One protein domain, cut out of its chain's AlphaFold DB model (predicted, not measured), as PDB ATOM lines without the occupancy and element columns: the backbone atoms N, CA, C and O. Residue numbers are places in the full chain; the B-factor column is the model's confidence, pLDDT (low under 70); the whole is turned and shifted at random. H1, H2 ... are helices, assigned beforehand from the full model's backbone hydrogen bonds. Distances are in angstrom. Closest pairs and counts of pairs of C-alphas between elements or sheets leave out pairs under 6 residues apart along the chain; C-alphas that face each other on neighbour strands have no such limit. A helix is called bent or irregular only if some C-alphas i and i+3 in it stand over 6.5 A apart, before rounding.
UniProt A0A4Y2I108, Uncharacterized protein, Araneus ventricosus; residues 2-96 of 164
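This is residues 2 to 96 of the 164 residues of an uncharacterized protein of Araneus ventricosus (UniProt A0A4Y2I108). Three helices, H3, H4 and H5, pack as an up-and-down bundle with steep crossings, each running against the one before it; H3 is in the middle of the whole, with H2 on another side of it, reaching it with one end. H1 lies at one end of the long axis, close to the bundle only at H3 and not clearly touching it, and residues 73 to 78, at the turn from H4 to H5, stick out. The printed part has 95 residues with five named helices, H1 to H5 in order along the chain, and no named strand: the class is all helix. It is compact, with a radius of gyration of the C-alphas of 13.5 A, and elongated, spanning 42 by 27 by 18 A.

Start at the longest helix, H4, residues 61 to 74, and look from Ala 64 to Thr 42 of H3, residues 39 to 51: their C-alphas, the closest of the two helices, are 6.8 A apart. H3 and H4 touch as a helical hairpin, at a steep tilt of 42 degrees, opposite ways. H5, residues 78 to 88, touches H4, with the C-alphas of Leu 68 and Ala 84 closest at 6.2 A; this hairpin has a steep tilt of 36 degrees, only just past shallow, opposite ways. H5 also touches H3, the same way and again at 36 degrees, only just steep, with the C-alphas of Ala 43 and Ala 84 closest at 5.1 A. H3 is the hub, touching three helices. The third is H2, residues 16 to 28, which touches H3 with residues 23 to 27 alone, at residues 45 to 49 of H3; the closest C-alphas are those of Leu 26 and Val 45, 6.8 A apart. This hairpin's tilt is 35.4 degrees, only just steep, opposite ways. H1, residues 2 to 10, is near H2, and close to but not clearly touching H3, where the C-alphas of Ser 4 and Ile 51 are closest at 7.6 A. H1 is apart from H4 and H5, and so is H2. Every O i to N i+4 pair is within hydrogen-bond range in H1, H2 and H4; in H3 it is 8 of 9 and in H5 5 of 7.

Find C-alpha 61 at (94.458, 75.177, 139.156); from there H4 runs 20.0 A to C-alpha 74 at (81.417, 74.428, 124.075). H3 measures 19.3 A from Phe 39 to Ile 51, and H2 18.5 A from Glu 16 to Arg 28. H5 runs 15.0 A from Leu 78 to Leu 88 and is irregular, but only just: C-alphas 83 and 86 are 6.6 A apart. H1 begins at C-alpha 2, (107.609, 88.826, 129.043), and is 11.7 A long; it is neither bent nor irregular, but only just, with C-alphas 7 and 10 at 6.0 A.

Look at Gly 11 and Gly 74 for the two C-alphas farthest apart, 42.7 A. The printed part, residues 2 to 96, has no cut. The links H1 to H2 and H4 to H5 are tight, those from H2 to H3 and H3 to H4 short. The mean pLDDT of the printed part is 89.8, and residue 11 alone is under 70.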
ATOM      1  N   ALA A   2     106.585  88.057 129.774       90.75
ATOM      2  CA  ALA A   2     107.609  88.826 129.043       90.75
ATOM      3  C   ALA A   2     108.862  89.099 129.895       90.75
ATOM      4  O   ALA A   2     109.968  88.768 129.484       90.75
ATOM      5  N   LEU A   3     108.666  89.589 131.123       89.25
ATOM      6  CA  LEU A   3     109.738  89.769 132.106       89.25
ATOM      7  C   LEU A   3     110.525  88.468 132.363       89.25
ATOM      8  O   LEU A   3     111.747  88.464 132.295       89.25
ATOM      9  N   SER A   4     109.832  87.340 132.539       87.94
ATOM     10  CA  SER A   4     110.445  86.015 132.711       87.94
ATOM     11  C   SER A   4     111.254  85.554 131.474       87.94
ATOM     12  O   SER A   4     112.258  84.854 131.591       87.94
ATOM     13  N   CYS A   5     110.848  85.960 130.266       88.94
ATOM     14  CA  CYS A   5     111.585  85.686 129.028       88.94
ATOM     15  C   CYS A   5     112.873  86.522 128.947       88.94
ATOM     16  O   CYS A   5     113.936  86.000 128.622       88.94
ATOM     17  N   ILE A   6     112.793  87.806 129.304       87.88
ATOM     18  CA  ILE A   6     113.945  88.717 129.353       87.88
ATOM     19  C   ILE A   6     114.975  88.205 130.367       87.88
ATOM     20  O   ILE A   6     116.139  88.027 129.999       87.88
ATOM     21  N   ALA A   7     114.537  87.872 131.585       85.06
ATOM     22  CA  ALA A   7     115.395  87.315 132.630       85.06
ATOM     23  C   ALA A   7     116.135  86.044 132.172       85.06
ATOM     24  O   ALA A   7     117.325  85.893 132.429       85.06
ATOM     25  N   SER A   8     115.461  85.154 131.431       81.69
ATOM     26  CA  SER A   8     116.065  83.893 130.973       81.69
ATOM     27  C   SER A   8     116.981  84.019 129.748       81.69
ATOM     28  O   SER A   8     117.817  83.143 129.544       81.69
ATOM     29  N   ARG A   9     116.849  85.070 128.923       77.75
ATOM     30  CA  ARG A   9     117.587  85.192 127.645       77.75
ATOM     31  C   ARG A   9     118.639  86.293 127.585       77.75
ATOM     32  O   ARG A   9     119.544  86.194 126.765       77.75
ATOM     33  N   SER A  10     118.497  87.354 128.371       72.31
ATOM     34  CA  SER A  10     119.273  88.590 128.170       72.31
ATOM     35  C   SER A  10     120.193  88.961 129.332       72.31
ATOM     36  O   SER A  10     120.870  89.979 129.257       72.31
ATOM     37  N   GLY A  11     120.218  88.166 130.409       69.00
ATOM     38  CA  GLY A  11     121.025  88.455 131.602       69.00
ATOM     39  C   GLY A  11     120.599  89.720 132.359       69.00
ATOM     40  O   GLY A  11     121.227  90.082 133.349       69.00
ATOM     41  N   VAL A  12     119.530  90.388 131.912       81.44
ATOM     42  CA  VAL A  12     118.926  91.531 132.593       81.44
ATOM     43  C   VAL A  12     118.307  91.037 133.894       81.44
ATOM     44  O   VAL A  12     117.419  90.180 133.882       81.44
ATOM     45  N   SER A  13     118.765  91.597 135.013       78.88
ATOM     46  CA  SER A  13     118.189  91.327 136.324       78.88
ATOM     47  C   SER A  13     116.772  91.888 136.374       78.88
ATOM     48  O   SER A  13     116.569  93.103 136.316       78.88
ATOM     49  N   VAL A  14     115.791  91.001 136.485       82.81
ATOM     50  CA  VAL A  14     114.419  91.372 136.813       82.81
ATOM     51  C   VAL A  14     114.238  91.188 138.311       82.81
ATOM     52  O   VAL A  14     114.690  90.195 138.876       82.81
ATOM     53  N   ASP A  15     113.583  92.149 138.954       87.06
ATOM     54  CA  ASP A  15     113.255  92.036 140.366       87.06
ATOM     55  C   ASP A  15     112.218  90.921 140.603       87.06
ATOM     56  O   ASP A  15     111.040  91.021 140.243       87.06
ATOM     57  N   GLU A  16     112.684  89.842 141.228       84.00
ATOM     58  CA  GLU A  16     111.882  88.675 141.595       84.00
ATOM     59  C   GLU A  16     110.799  89.002 142.633       84.00
ATOM     60  O   GLU A  16     109.800  88.284 142.727       84.00
ATOM     61  N   THR A  17     110.963  90.073 143.420       87.00
ATOM     62  CA  THR A  17     109.934  90.496 144.382       87.00
ATOM     63  C   THR A  17     108.742  91.110 143.657       87.00
ATOM     64  O   THR A  17     107.628  90.603 143.800       87.00
ATOM     65  N   THR A  18     108.986  92.056 142.746       87.19
ATOM     66  CA  THR A  18     107.958  92.608 141.849       87.19
ATOM     67  C   THR A  18     107.224  91.512 141.067       87.19
ATOM     68  O   THR A  18     105.994  91.517 140.991       87.19
ATOM     69  N   LEU A  19     107.940  90.527 140.506       88.31
ATOM     70  CA  LEU A  19     107.306  89.414 139.785       88.31
ATOM     71  C   LEU A  19     106.367  88.597 140.675       88.31
ATOM     72  O   LEU A  19     105.256  88.260 140.261       88.31
ATOM     73  N   ARG A  20     106.797  88.287 141.899       88.56
ATOM     74  CA  ARG A  20     105.997  87.538 142.870       88.56
ATOM     75  C   ARG A  20     104.731  88.296 143.259       88.56
ATOM     76  O   ARG A  20     103.664  87.684 143.300       88.56
ATOM     77  N   ASP A  21     104.837  89.601 143.478       91.00
ATOM     78  CA  ASP A  21     103.704  90.451 143.850       91.00
ATOM     79  C   ASP A  21     102.676  90.535 142.718       91.00
ATOM     80  O   ASP A  21     101.477  90.350 142.946       91.00
ATOM     81  N   MET A  22     103.141  90.692 141.474       92.25
ATOM     82  CA  MET A  22     102.275  90.644 140.294       92.25
ATOM     83  C   MET A  22     101.560  89.294 140.162       92.25
ATOM     84  O   MET A  22     100.364  89.253 139.872       92.25
ATOM     85  N   LEU A  23     102.263  88.176 140.377       92.94
ATOM     86  CA  LEU A  23     101.646  86.848 140.330       92.94
ATOM     87  C   LEU A  23     100.620  86.669 141.453       92.94
ATOM     88  O   LEU A  23      99.559  86.102 141.207       92.94
ATOM     89  N   GLN A  24     100.893  87.168 142.660       93.56
ATOM     90  CA  GLN A  24      99.946  87.084 143.771       93.56
ATOM     91  C   GLN A  24      98.674  87.890 143.499       93.56
ATOM     92  O   GLN A  24      97.574  87.424 143.797       93.56
ATOM     93  N   GLU A  25      98.803  89.067 142.890       94.12
ATOM     94  CA  GLU A  25      97.661  89.882 142.480       94.12
ATOM     95  C   GLU A  25      96.791  89.161 141.440       94.12
ATOM     96  O   GLU A  25      95.567  89.143 141.555       94.12
ATOM     97  N   LEU A  26      97.407  88.478 140.470       94.12
ATOM     98  CA  LEU A  26      96.672  87.671 139.491       94.12
ATOM     99  C   LEU A  26      95.918  86.504 140.138       94.12
ATOM    100  O   LEU A  26      94.780  86.227 139.760       94.12
ATOM    101  N   LYS A  27      96.519  85.835 141.128       94.50
ATOM    102  CA  LYS A  27      95.870  84.732 141.851       94.50
ATOM    103  C   LYS A  27      94.640  85.186 142.630       94.50
ATOM    104  O   LYS A  27      93.609  84.524 142.588       94.50
ATOM    105  N   ARG A  28      94.720  86.345 143.295       94.31
ATOM    106  CA  ARG A  28      93.616  86.915 144.094       94.31
ATOM    107  C   ARG A  28      92.363  87.223 143.279       94.31
ATOM    108  O   ARG A  28      91.278  87.302 143.844       94.31
ATOM    109  N   ARG A  29      92.506  87.385 141.964       96.00
ATOM    110  CA  ARG A  29      91.399  87.647 141.036       96.00
ATOM    111  C   ARG A  29      90.659  86.384 140.601       96.00
ATOM    112  O   ARG A  29      89.721  86.477 139.813       96.00
ATOM    113  N   GLN A  30      91.066  85.205 141.076       96.69
ATOM    114  CA  GLN A  30      90.349  83.978 140.771       96.69
ATOM    115  C   GLN A  30      88.981  83.966 141.465       96.69
ATOM    116  O   GLN A  30      88.865  84.014 142.689       96.69
ATOM    117  N   PHE A  31      87.924  83.869 140.667       96.81
ATOM    118  CA  PHE A  31      86.573  83.631 141.147       96.81
ATOM    119  C   PHE A  31      86.420  82.200 141.668       96.81
ATOM    120  O   PHE A  31      87.126  81.281 141.258       96.81
ATOM    121  N   ARG A  32      85.395  81.970 142.501       94.62
ATOM    122  CA  ARG A  32      85.072  80.641 143.062       94.62
ATOM    123  C   ARG A  32      84.823  79.551 142.015       94.62
ATOM    124  O   ARG A  32      84.881  78.377 142.344       94.62
ATOM    125  N   ASN A  33      84.509  79.931 140.776       94.56
ATOM    126  CA  ASN A  33      84.307  78.995 139.672       94.56
ATOM    127  C   ASN A  33      85.609  78.638 138.927       94.56
ATOM    128  O   ASN A  33      85.538  77.972 137.902       94.56
ATOM    129  N   GLY A  34      86.771  79.121 139.379       95.06
ATOM    130  CA  GLY A  34      88.076  78.869 138.765       95.06
ATOM    131  C   GLY A  34      88.512  79.881 137.701       95.06
ATOM    132  O   GLY A  34      89.669  79.849 137.285       95.06
ATOM    133  N   THR A  35      87.634  80.795 137.276       96.75
ATOM    134  CA  THR A  35      87.943  81.813 136.255       96.75
ATOM    135  C   THR A  35      88.744  82.965 136.860       96.75
ATOM    136  O   THR A  35      88.443  83.404 137.963       96.75
ATOM    137  N   VAL A  36      89.702  83.518 136.121       97.06
ATOM    138  CA  VAL A  36      90.316  84.825 136.406       97.06
ATOM    139  C   VAL A  36      89.822  85.815 135.363       97.06
ATOM    140  O   VAL A  36      90.187  85.675 134.199       97.06
ATOM    141  N   ASP A  37      88.991  86.781 135.761       94.50
ATOM    142  CA  ASP A  37      88.289  87.767 134.915       94.50
ATOM    143  C   ASP A  37      87.409  87.162 133.801       94.50
ATOM    144  O   ASP A  37      86.187  87.282 133.818       94.50
ATOM    145  N   ASN A  38      88.018  86.505 132.813       93.94
ATOM    146  CA  ASN A  38      87.361  85.829 131.700       93.94
ATOM    147  C   ASN A  38      88.173  84.606 131.230       93.94
ATOM    148  O   ASN A  38      89.282  84.347 131.699       93.94
ATOM    149  N   PHE A  39      87.635  83.853 130.268       94.75
ATOM    150  CA  PHE A  39      88.264  82.638 129.731       94.75
ATOM    151  C   PHE A  39      89.713  82.863 129.262       94.75
ATOM    152  O   PHE A  39      90.621  82.111 129.621       94.75
ATOM    153  N   ARG A  40      89.951  83.930 128.490       94.50
ATOM    154  CA  ARG A  40      91.269  84.226 127.921       94.50
ATOM    155  C   ARG A  40      92.264  84.621 129.005       94.50
ATOM    156  O   ARG A  40      93.388  84.124 129.008       94.50
ATOM    157  N   THR A  41      91.849  85.481 129.931       96.50
ATOM    158  CA  THR A  41      92.680  85.883 131.070       96.50
ATOM    159  C   THR A  41      93.021  84.678 131.946       96.50
ATOM    160  O   THR A  41      94.185  84.501 132.284       96.50
ATOM    161  N   THR A  42      92.062  83.785 132.208       97.25
ATOM    162  CA  THR A  42      92.294  82.523 132.938       97.25
ATOM    163  C   THR A  42      93.416  81.705 132.303       97.25
ATOM    164  O   THR A  42      94.355  81.301 132.990       97.25
ATOM    165  N   ALA A  43      93.367  81.517 130.982       96.81
ATOM    166  CA  ALA A  43      94.396  80.783 130.260       96.81
ATOM    167  C   ALA A  43      95.773  81.458 130.378       96.81
ATOM    168  O   ALA A  43      96.761  80.808 130.713       96.81
ATOM    169  N   LEU A  44      95.848  82.772 130.155       96.50
ATOM    170  CA  LEU A  44      97.112  83.514 130.213       96.50
ATOM    171  C   LEU A  44      97.712  83.556 131.627       96.50
ATOM    172  O   LEU A  44      98.931  83.457 131.771       96.50
ATOM    173  N   VAL A  45      96.878  83.662 132.664       96.12
ATOM    174  CA  VAL A  45      97.317  83.612 134.065       96.12
ATOM    175  C   VAL A  45      97.855  82.228 134.404       96.12
ATOM    176  O   VAL A  45      98.954  82.132 134.942       96.12
ATOM    177  N   ALA A  46      97.161  81.153 134.018       95.88
ATOM    178  CA  ALA A  46      97.655  79.793 134.230       95.88
ATOM    179  C   ALA A  46      99.017  79.563 133.546       95.88
ATOM    180  O   ALA A  46      99.942  79.049 134.174       95.88
ATOM    181  N   GLN A  47      99.189  80.033 132.302       95.56
ATOM    182  CA  GLN A  47     100.491  80.000 131.625       95.56
ATOM    183  C   GLN A  47     101.570  80.778 132.388       95.56
ATOM    184  O   GLN A  47     102.702  80.309 132.496       95.56
ATOM    185  N   ALA A  48     101.240  81.960 132.917       94.62
ATOM    186  CA  ALA A  48     102.176  82.769 133.690       94.62
ATOM    187  C   ALA A  48     102.602  82.075 134.993       94.62
ATOM    188  O   ALA A  48     103.779  82.125 135.352       94.62
ATOM    189  N   LEU A  49     101.671  81.399 135.669       93.69
ATOM    190  CA  LEU A  49     101.937  80.674 136.909       93.69
ATOM    191  C   LEU A  49     102.812  79.428 136.693       93.69
ATOM    192  O   LEU A  49     103.641  79.131 137.556       93.69
ATOM    193  N   PHE A  50     102.696  78.742 135.547       92.31
ATOM    194  CA  PHE A  50     103.554  77.594 135.221       92.31
ATOM    195  C   PHE A  50     105.035  77.950 135.117       92.31
ATOM    196  O   PHE A  50     105.880  77.142 135.490       92.31
ATOM    197  N   ILE A  51     105.358  79.155 134.644       89.50
ATOM    198  CA  ILE A  51     106.749  79.599 134.471       89.50
ATOM    199  C   ILE A  51     107.493  79.641 135.810       89.50
ATOM    200  O   ILE A  51     108.684  79.352 135.857       89.50
ATOM    201  N   HIS A  52     106.791  79.982 136.892       83.94
ATOM    202  CA  HIS A  52     107.368  80.175 138.223       83.94
ATOM    203  C   HIS A  52     106.954  79.072 139.219       83.94
ATOM    204  O   HIS A  52     106.998  79.312 140.425       83.94
ATOM    205  N   ASP A  53     106.459  77.919 138.735       79.88
ATOM    206  CA  ASP A  53     105.868  76.815 139.534       79.88
ATOM    207  C   ASP A  53     104.939  77.306 140.668       79.88
ATOM    208  O   ASP A  53     104.849  76.750 141.762       79.88
ATOM    209  N   SER A  54     104.239  78.412 140.413       79.81
ATOM    210  CA  SER A  54     103.512  79.163 141.436       79.81
ATOM    211  C   SER A  54     102.059  78.713 141.574       79.81
ATOM    212  O   SER A  54     101.316  79.297 142.358       79.81
ATOM    213  N   CYS A  55     101.643  77.672 140.850       72.94
ATOM    214  CA  CYS A  55     100.264  77.179 140.829       72.94
ATOM    215  C   CYS A  55      99.835  76.455 142.115       72.94
ATOM    216  O   CYS A  55      98.648  76.237 142.309       72.94
ATOM    217  N   LYS A  56     100.773  76.046 142.980       71.88
ATOM    218  CA  LYS A  56     100.496  75.156 144.127       71.88
ATOM    219  C   LYS A  56      99.885  75.856 145.344       71.88
ATOM    220  O   LYS A  56      99.429  75.184 146.262       71.88
ATOM    221  N   LYS A  57      99.925  77.189 145.388       77.06
ATOM    222  CA  LYS A  57      99.504  77.980 146.549       77.06
ATOM    223  C   LYS A  57      98.615  79.139 146.113       77.06
ATOM    224  O   LYS A  57      99.001  79.889 145.213       77.06
ATOM    225  N   ASP A  58      97.478  79.284 146.789       85.25
ATOM    226  CA  ASP A  58      96.504  80.371 146.623       85.25
ATOM    227  C   ASP A  58      95.896  80.478 145.211       85.25
ATOM    228  O   ASP A  58      95.443  81.546 144.810       85.25
ATOM    229  N   PHE A  59      95.905  79.385 144.443       93.19
ATOM    230  CA  PHE A  59      95.294  79.301 143.117       93.19
ATOM    231  C   PHE A  59      94.724  77.901 142.889       93.19
ATOM    232  O   PHE A  59      95.457  76.913 142.943       93.19
ATOM    233  N   ASP A  60      93.428  77.812 142.619       94.94
ATOM    234  CA  ASP A  60      92.757  76.561 142.282       94.94
ATOM    235  C   ASP A  60      92.975  76.242 140.797       94.94
ATOM    236  O   ASP A  60      92.194  76.618 139.914       94.94
ATOM    237  N   LEU A  61      94.099  75.580 140.513       93.75
ATOM    238  CA  LEU A  61      94.458  75.177 139.156       93.75
ATOM    239  C   LEU A  61      93.460  74.172 138.568       93.75
ATOM    240  O   LEU A  61      93.222  74.203 137.364       93.75
ATOM    241  N   GLU A  62      92.883  73.293 139.385       94.56
ATOM    242  CA  GLU A  62      91.964  72.255 138.916       94.56
ATOM    243  C   GLU A  62      90.674  72.878 138.382       94.56
ATOM    244  O   GLU A  62      90.281  72.615 137.241       94.56
ATOM    245  N   SER A  63      90.082  73.799 139.145       96.06
ATOM    246  CA  SER A  63      88.913  74.558 138.699       96.06
ATOM    247  C   SER A  63      89.222  75.392 137.453       96.06
ATOM    248  O   SER A  63      88.416  75.429 136.521       96.06
ATOM    249  N   ALA A  64      90.406  76.012 137.371       96.44
ATOM    250  CA  ALA A  64      90.821  76.746 136.173       96.44
ATOM    251  C   ALA A  64      90.957  75.825 134.944       96.44
ATOM    252  O   ALA A  64      90.471  76.159 133.863       96.44
ATOM    253  N   MET A  65      91.575  74.648 135.090       95.25
ATOM    254  CA  MET A  65      91.702  73.669 134.004       95.25
ATOM    255  C   MET A  65      90.340  73.145 133.544       95.25
ATOM    256  O   MET A  65      90.127  72.977 132.341       95.25
ATOM    257  N   LYS A  66      89.403  72.944 134.476       96.00
ATOM    258  CA  LYS A  66      88.026  72.559 134.164       96.00
ATOM    259  C   LYS A  66      87.315  73.625 133.331       96.00
ATOM    260  O   LYS A  66      86.809  73.305 132.262       96.00
ATOM    261  N   VAL A  67      87.373  74.898 133.744       95.62
ATOM    262  CA  VAL A  67      86.819  76.030 132.970       95.62
ATOM    263  C   VAL A  67      87.377  76.063 131.546       95.62
ATOM    264  O   VAL A  67      86.624  76.257 130.591       95.62
ATOM    265  N   LEU A  68      88.690  75.865 131.393       95.62
ATOM    266  CA  LEU A  68      89.340  75.879 130.082       95.62
ATOM    267  C   LEU A  68      88.915  74.695 129.205       95.62
ATOM    268  O   LEU A  68      88.666  74.876 128.016       95.62
ATOM    269  N   THR A  69      88.789  73.507 129.792       94.81
ATOM    270  CA  THR A  69      88.376  72.285 129.085       94.81
ATOM    271  C   THR A  69      86.920  72.379 128.634       94.81
ATOM    272  O   THR A  69      86.617  72.197 127.455       94.81
ATOM    273  N   ASP A  70      86.025  72.745 129.552       92.81
ATOM    274  CA  ASP A  70      84.594  72.889 129.278       92.81
ATOM    275  C   ASP A  70      84.342  73.994 128.241       92.81
ATOM    276  O   ASP A  70      83.528  73.832 127.327       92.81
ATOM    277  N   GLY A  71      85.087  75.102 128.324       89.31
ATOM    278  CA  GLY A  71      84.968  76.198 127.367       89.31
ATOM    279  C   GLY A  71      85.410  75.825 125.950       89.31
ATOM    280  O   GLY A  71      84.734  76.230 125.008       89.31
ATOM    281  N   LEU A  72      86.461  75.014 125.773       89.69
ATOM    282  CA  LEU A  72      86.869  74.538 124.440       89.69
ATOM    283  C   LEU A  72      85.896  73.517 123.844       89.69
ATOM    284  O   LEU A  72      85.707  73.491 122.632       89.69
ATOM    285  N   ASN A  73      85.246  72.706 124.679       84.50
ATOM    286  CA  ASN A  73      84.218  71.776 124.212       84.50
ATOM    287  C   ASN A  73      82.943  72.508 123.755       84.50
ATOM    288  O   ASN A  73      82.269  72.061 122.829       84.50
ATOM    289  N   GLY A  74      82.609  73.638 124.392       76.31
ATOM    290  CA  GLY A  74      81.417  74.428 124.075       76.31
ATOM    291  C   GLY A  74      81.615  75.533 123.029       76.31
ATOM    292  O   GLY A  74      80.634  75.983 122.437       76.31
ATOM    293  N   ARG A  75      82.851  76.002 122.798       72.25
ATOM    294  CA  ARG A  75      83.150  77.169 121.948       72.25
ATOM    295  C   ARG A  75      84.126  76.825 120.830       72.25
ATOM    296  O   ARG A  75      85.156  76.204 121.047       72.25
ATOM    297  N   LYS A  76      83.843  77.329 119.628       71.62
ATOM    298  CA  LYS A  76      84.713  77.199 118.448       71.62
ATOM    299  C   LYS A  76      85.450  78.512 118.165       71.62
ATOM    300  O   LYS A  76      85.218  79.141 117.138       71.62
ATOM    301  N   SER A  77      86.300  78.962 119.089       83.50
ATOM    302  CA  SER A  77      87.132  80.161 118.896       83.50
ATOM    303  C   SER A  77      88.605  79.782 118.780       83.50
ATOM    304  O   SER A  77      89.203  79.281 119.732       83.50
ATOM    305  N   LEU A  78      89.207  80.068 117.618       87.38
ATOM    306  CA  LEU A  78      90.633  79.833 117.370       87.38
ATOM    307  C   LEU A  78      91.509  80.563 118.395       87.38
ATOM    308  O   LEU A  78      92.486  80.006 118.886       87.38
ATOM    309  N   LEU A  79      91.148  81.800 118.741       88.50
ATOM    310  CA  LEU A  79      91.917  82.608 119.683       88.50
ATOM    311  C   LEU A  79      91.838  82.053 121.112       88.50
ATOM    312  O   LEU A  79      92.838  82.054 121.829       88.50
ATOM    313  N   GLU A  80      90.666  81.569 121.525       91.31
ATOM    314  CA  GLU A  80      90.500  80.910 122.824       91.31
ATOM    315  C   GLU A  80      91.293  79.597 122.871       91.31
ATOM    316  O   GLU A  80      92.030  79.370 123.832       91.31
ATOM    317  N   ALA A  81      91.226  78.786 121.808       91.69
ATOM    318  CA  ALA A  81      92.018  77.565 121.664       91.69
ATOM    319  C   ALA A  81      93.523  77.846 121.722       91.69
ATOM    320  O   ALA A  81      94.239  77.203 122.486       91.69
ATOM    321  N   TYR A  82      93.995  78.860 120.997       91.00
ATOM    322  CA  TYR A  82      95.394  79.279 121.006       91.00
ATOM    323  C   TYR A  82      95.895  79.626 122.416       91.00
ATOM    324  O   TYR A  82      97.010  79.270 122.792       91.00
ATOM    325  N   CYS A  83      95.070  80.293 123.230       93.00
ATOM    326  CA  CYS A  83      95.441  80.625 124.604       93.00
ATOM    327  C   CYS A  83      95.333  79.425 125.564       93.00
ATOM    328  O   CYS A  83      96.162  79.303 126.467       93.00
ATOM    329  N   ALA A  84      94.335  78.556 125.405       95.06
ATOM    330  CA  ALA A  84      94.037  77.487 126.361       95.06
ATOM    331  C   ALA A  84      94.821  76.187 126.113       95.06
ATOM    332  O   ALA A  84      95.238  75.541 127.072       95.06
ATOM    333  N   LEU A  85      95.077  75.809 124.856       93.56
ATOM    334  CA  LEU A  85      95.763  74.554 124.521       93.56
ATOM    335  C   LEU A  85      97.163  74.414 125.148       93.56
ATOM    336  O   LEU A  85      97.472  73.320 125.631       93.56
ATOM    337  N   PRO A  86      98.005  75.467 125.225       94.00
ATOM    338  CA  PRO A  86      99.254  75.387 125.976       94.00
ATOM    339  C   PRO A  86      99.016  75.006 127.438       94.00
ATOM    340  O   PRO A  86      99.716  74.145 127.963       94.00
ATOM    341  N   VAL A  87      97.982  75.570 128.076       95.06
ATOM    342  CA  VAL A  87      97.677  75.316 129.490       95.06
ATOM    343  C   VAL A  87      97.302  73.861 129.729       95.06
ATOM    344  O   VAL A  87      97.806  73.244 130.666       95.06
ATOM    345  N   LEU A  88      96.468  73.296 128.854       93.50
ATOM    346  CA  LEU A  88      96.055  71.893 128.936       93.50
ATOM    347  C   LEU A  88      97.236  70.925 128.781       93.50
ATOM    348  O   LEU A  88      97.224  69.841 129.356       93.50
ATOM    349  N   ASN A  89      98.296  71.352 128.092       92.19
ATOM    350  CA  ASN A  89      99.556  70.617 127.973       92.19
ATOM    351  C   ASN A  89     100.597  71.003 129.041       92.19
ATOM    352  O   ASN A  89     101.757  70.599 128.946       92.19
ATOM    353  N   ARG A  90     100.207  71.796 130.051       91.50
ATOM    354  CA  ARG A  90     101.097  72.353 131.086       91.50
ATOM    355  C   ARG A  90     102.303  73.094 130.496       91.50
ATOM    356  O   ARG A  90     103.431  72.980 130.973       91.50
ATOM    357  N   LYS A  91     102.063  73.834 129.417       92.38
ATOM    358  CA  LYS A  91     103.028  74.684 128.717       92.38
ATOM    359  C   LYS A  91     102.611  76.149 128.801       92.38
ATOM    360  O   LYS A  91     101.472  76.496 129.108       92.38
ATOM    361  N   SER A  92     103.563  77.011 128.482       93.25
ATOM    362  CA  SER A  92     103.397  78.452 128.337       93.25
ATOM    363  C   SER A  92     104.009  78.920 127.019       93.25
ATOM    364  O   SER A  92     104.769  78.191 126.377       93.25
ATOM    365  N   LEU A  93     103.759  80.176 126.651       92.31
ATOM    366  CA  LEU A  93     104.430  80.813 125.513       92.31
ATOM    367  C   LEU A  93     105.968  80.816 125.622       92.31
ATOM    368  O   LEU A  93     106.639  80.898 124.598       92.31
ATOM    369  N   LEU A  94     106.549  80.677 126.821       89.94
ATOM    370  CA  LEU A  94     108.009  80.569 126.978       89.94
ATOM    371  C   LEU A  94     108.562  79.223 126.500       89.94
ATOM    372  O   LEU A  94     109.761  79.107 126.266       89.94
ATOM    373  N   ASN A  95     107.708  78.213 126.335       89.00
ATOM    374  CA  ASN A  95     108.105  76.921 125.788       89.00
ATOM    375  C   ASN A  95     108.186  76.926 124.256       89.00
ATOM    376  O   ASN A  95     108.587  75.922 123.676       89.00
ATOM    377  N   VAL A  96     107.824  78.024 123.585       86.38
ATOM    378  CA  VAL A  96     107.945  78.133 122.128       86.38
ATOM    379  C   VAL A  96     109.420  78.289 121.751       86.38
ATOM    380  O   VAL A  96     110.077  79.274 122.097       86.38
TER     381      VAL A  96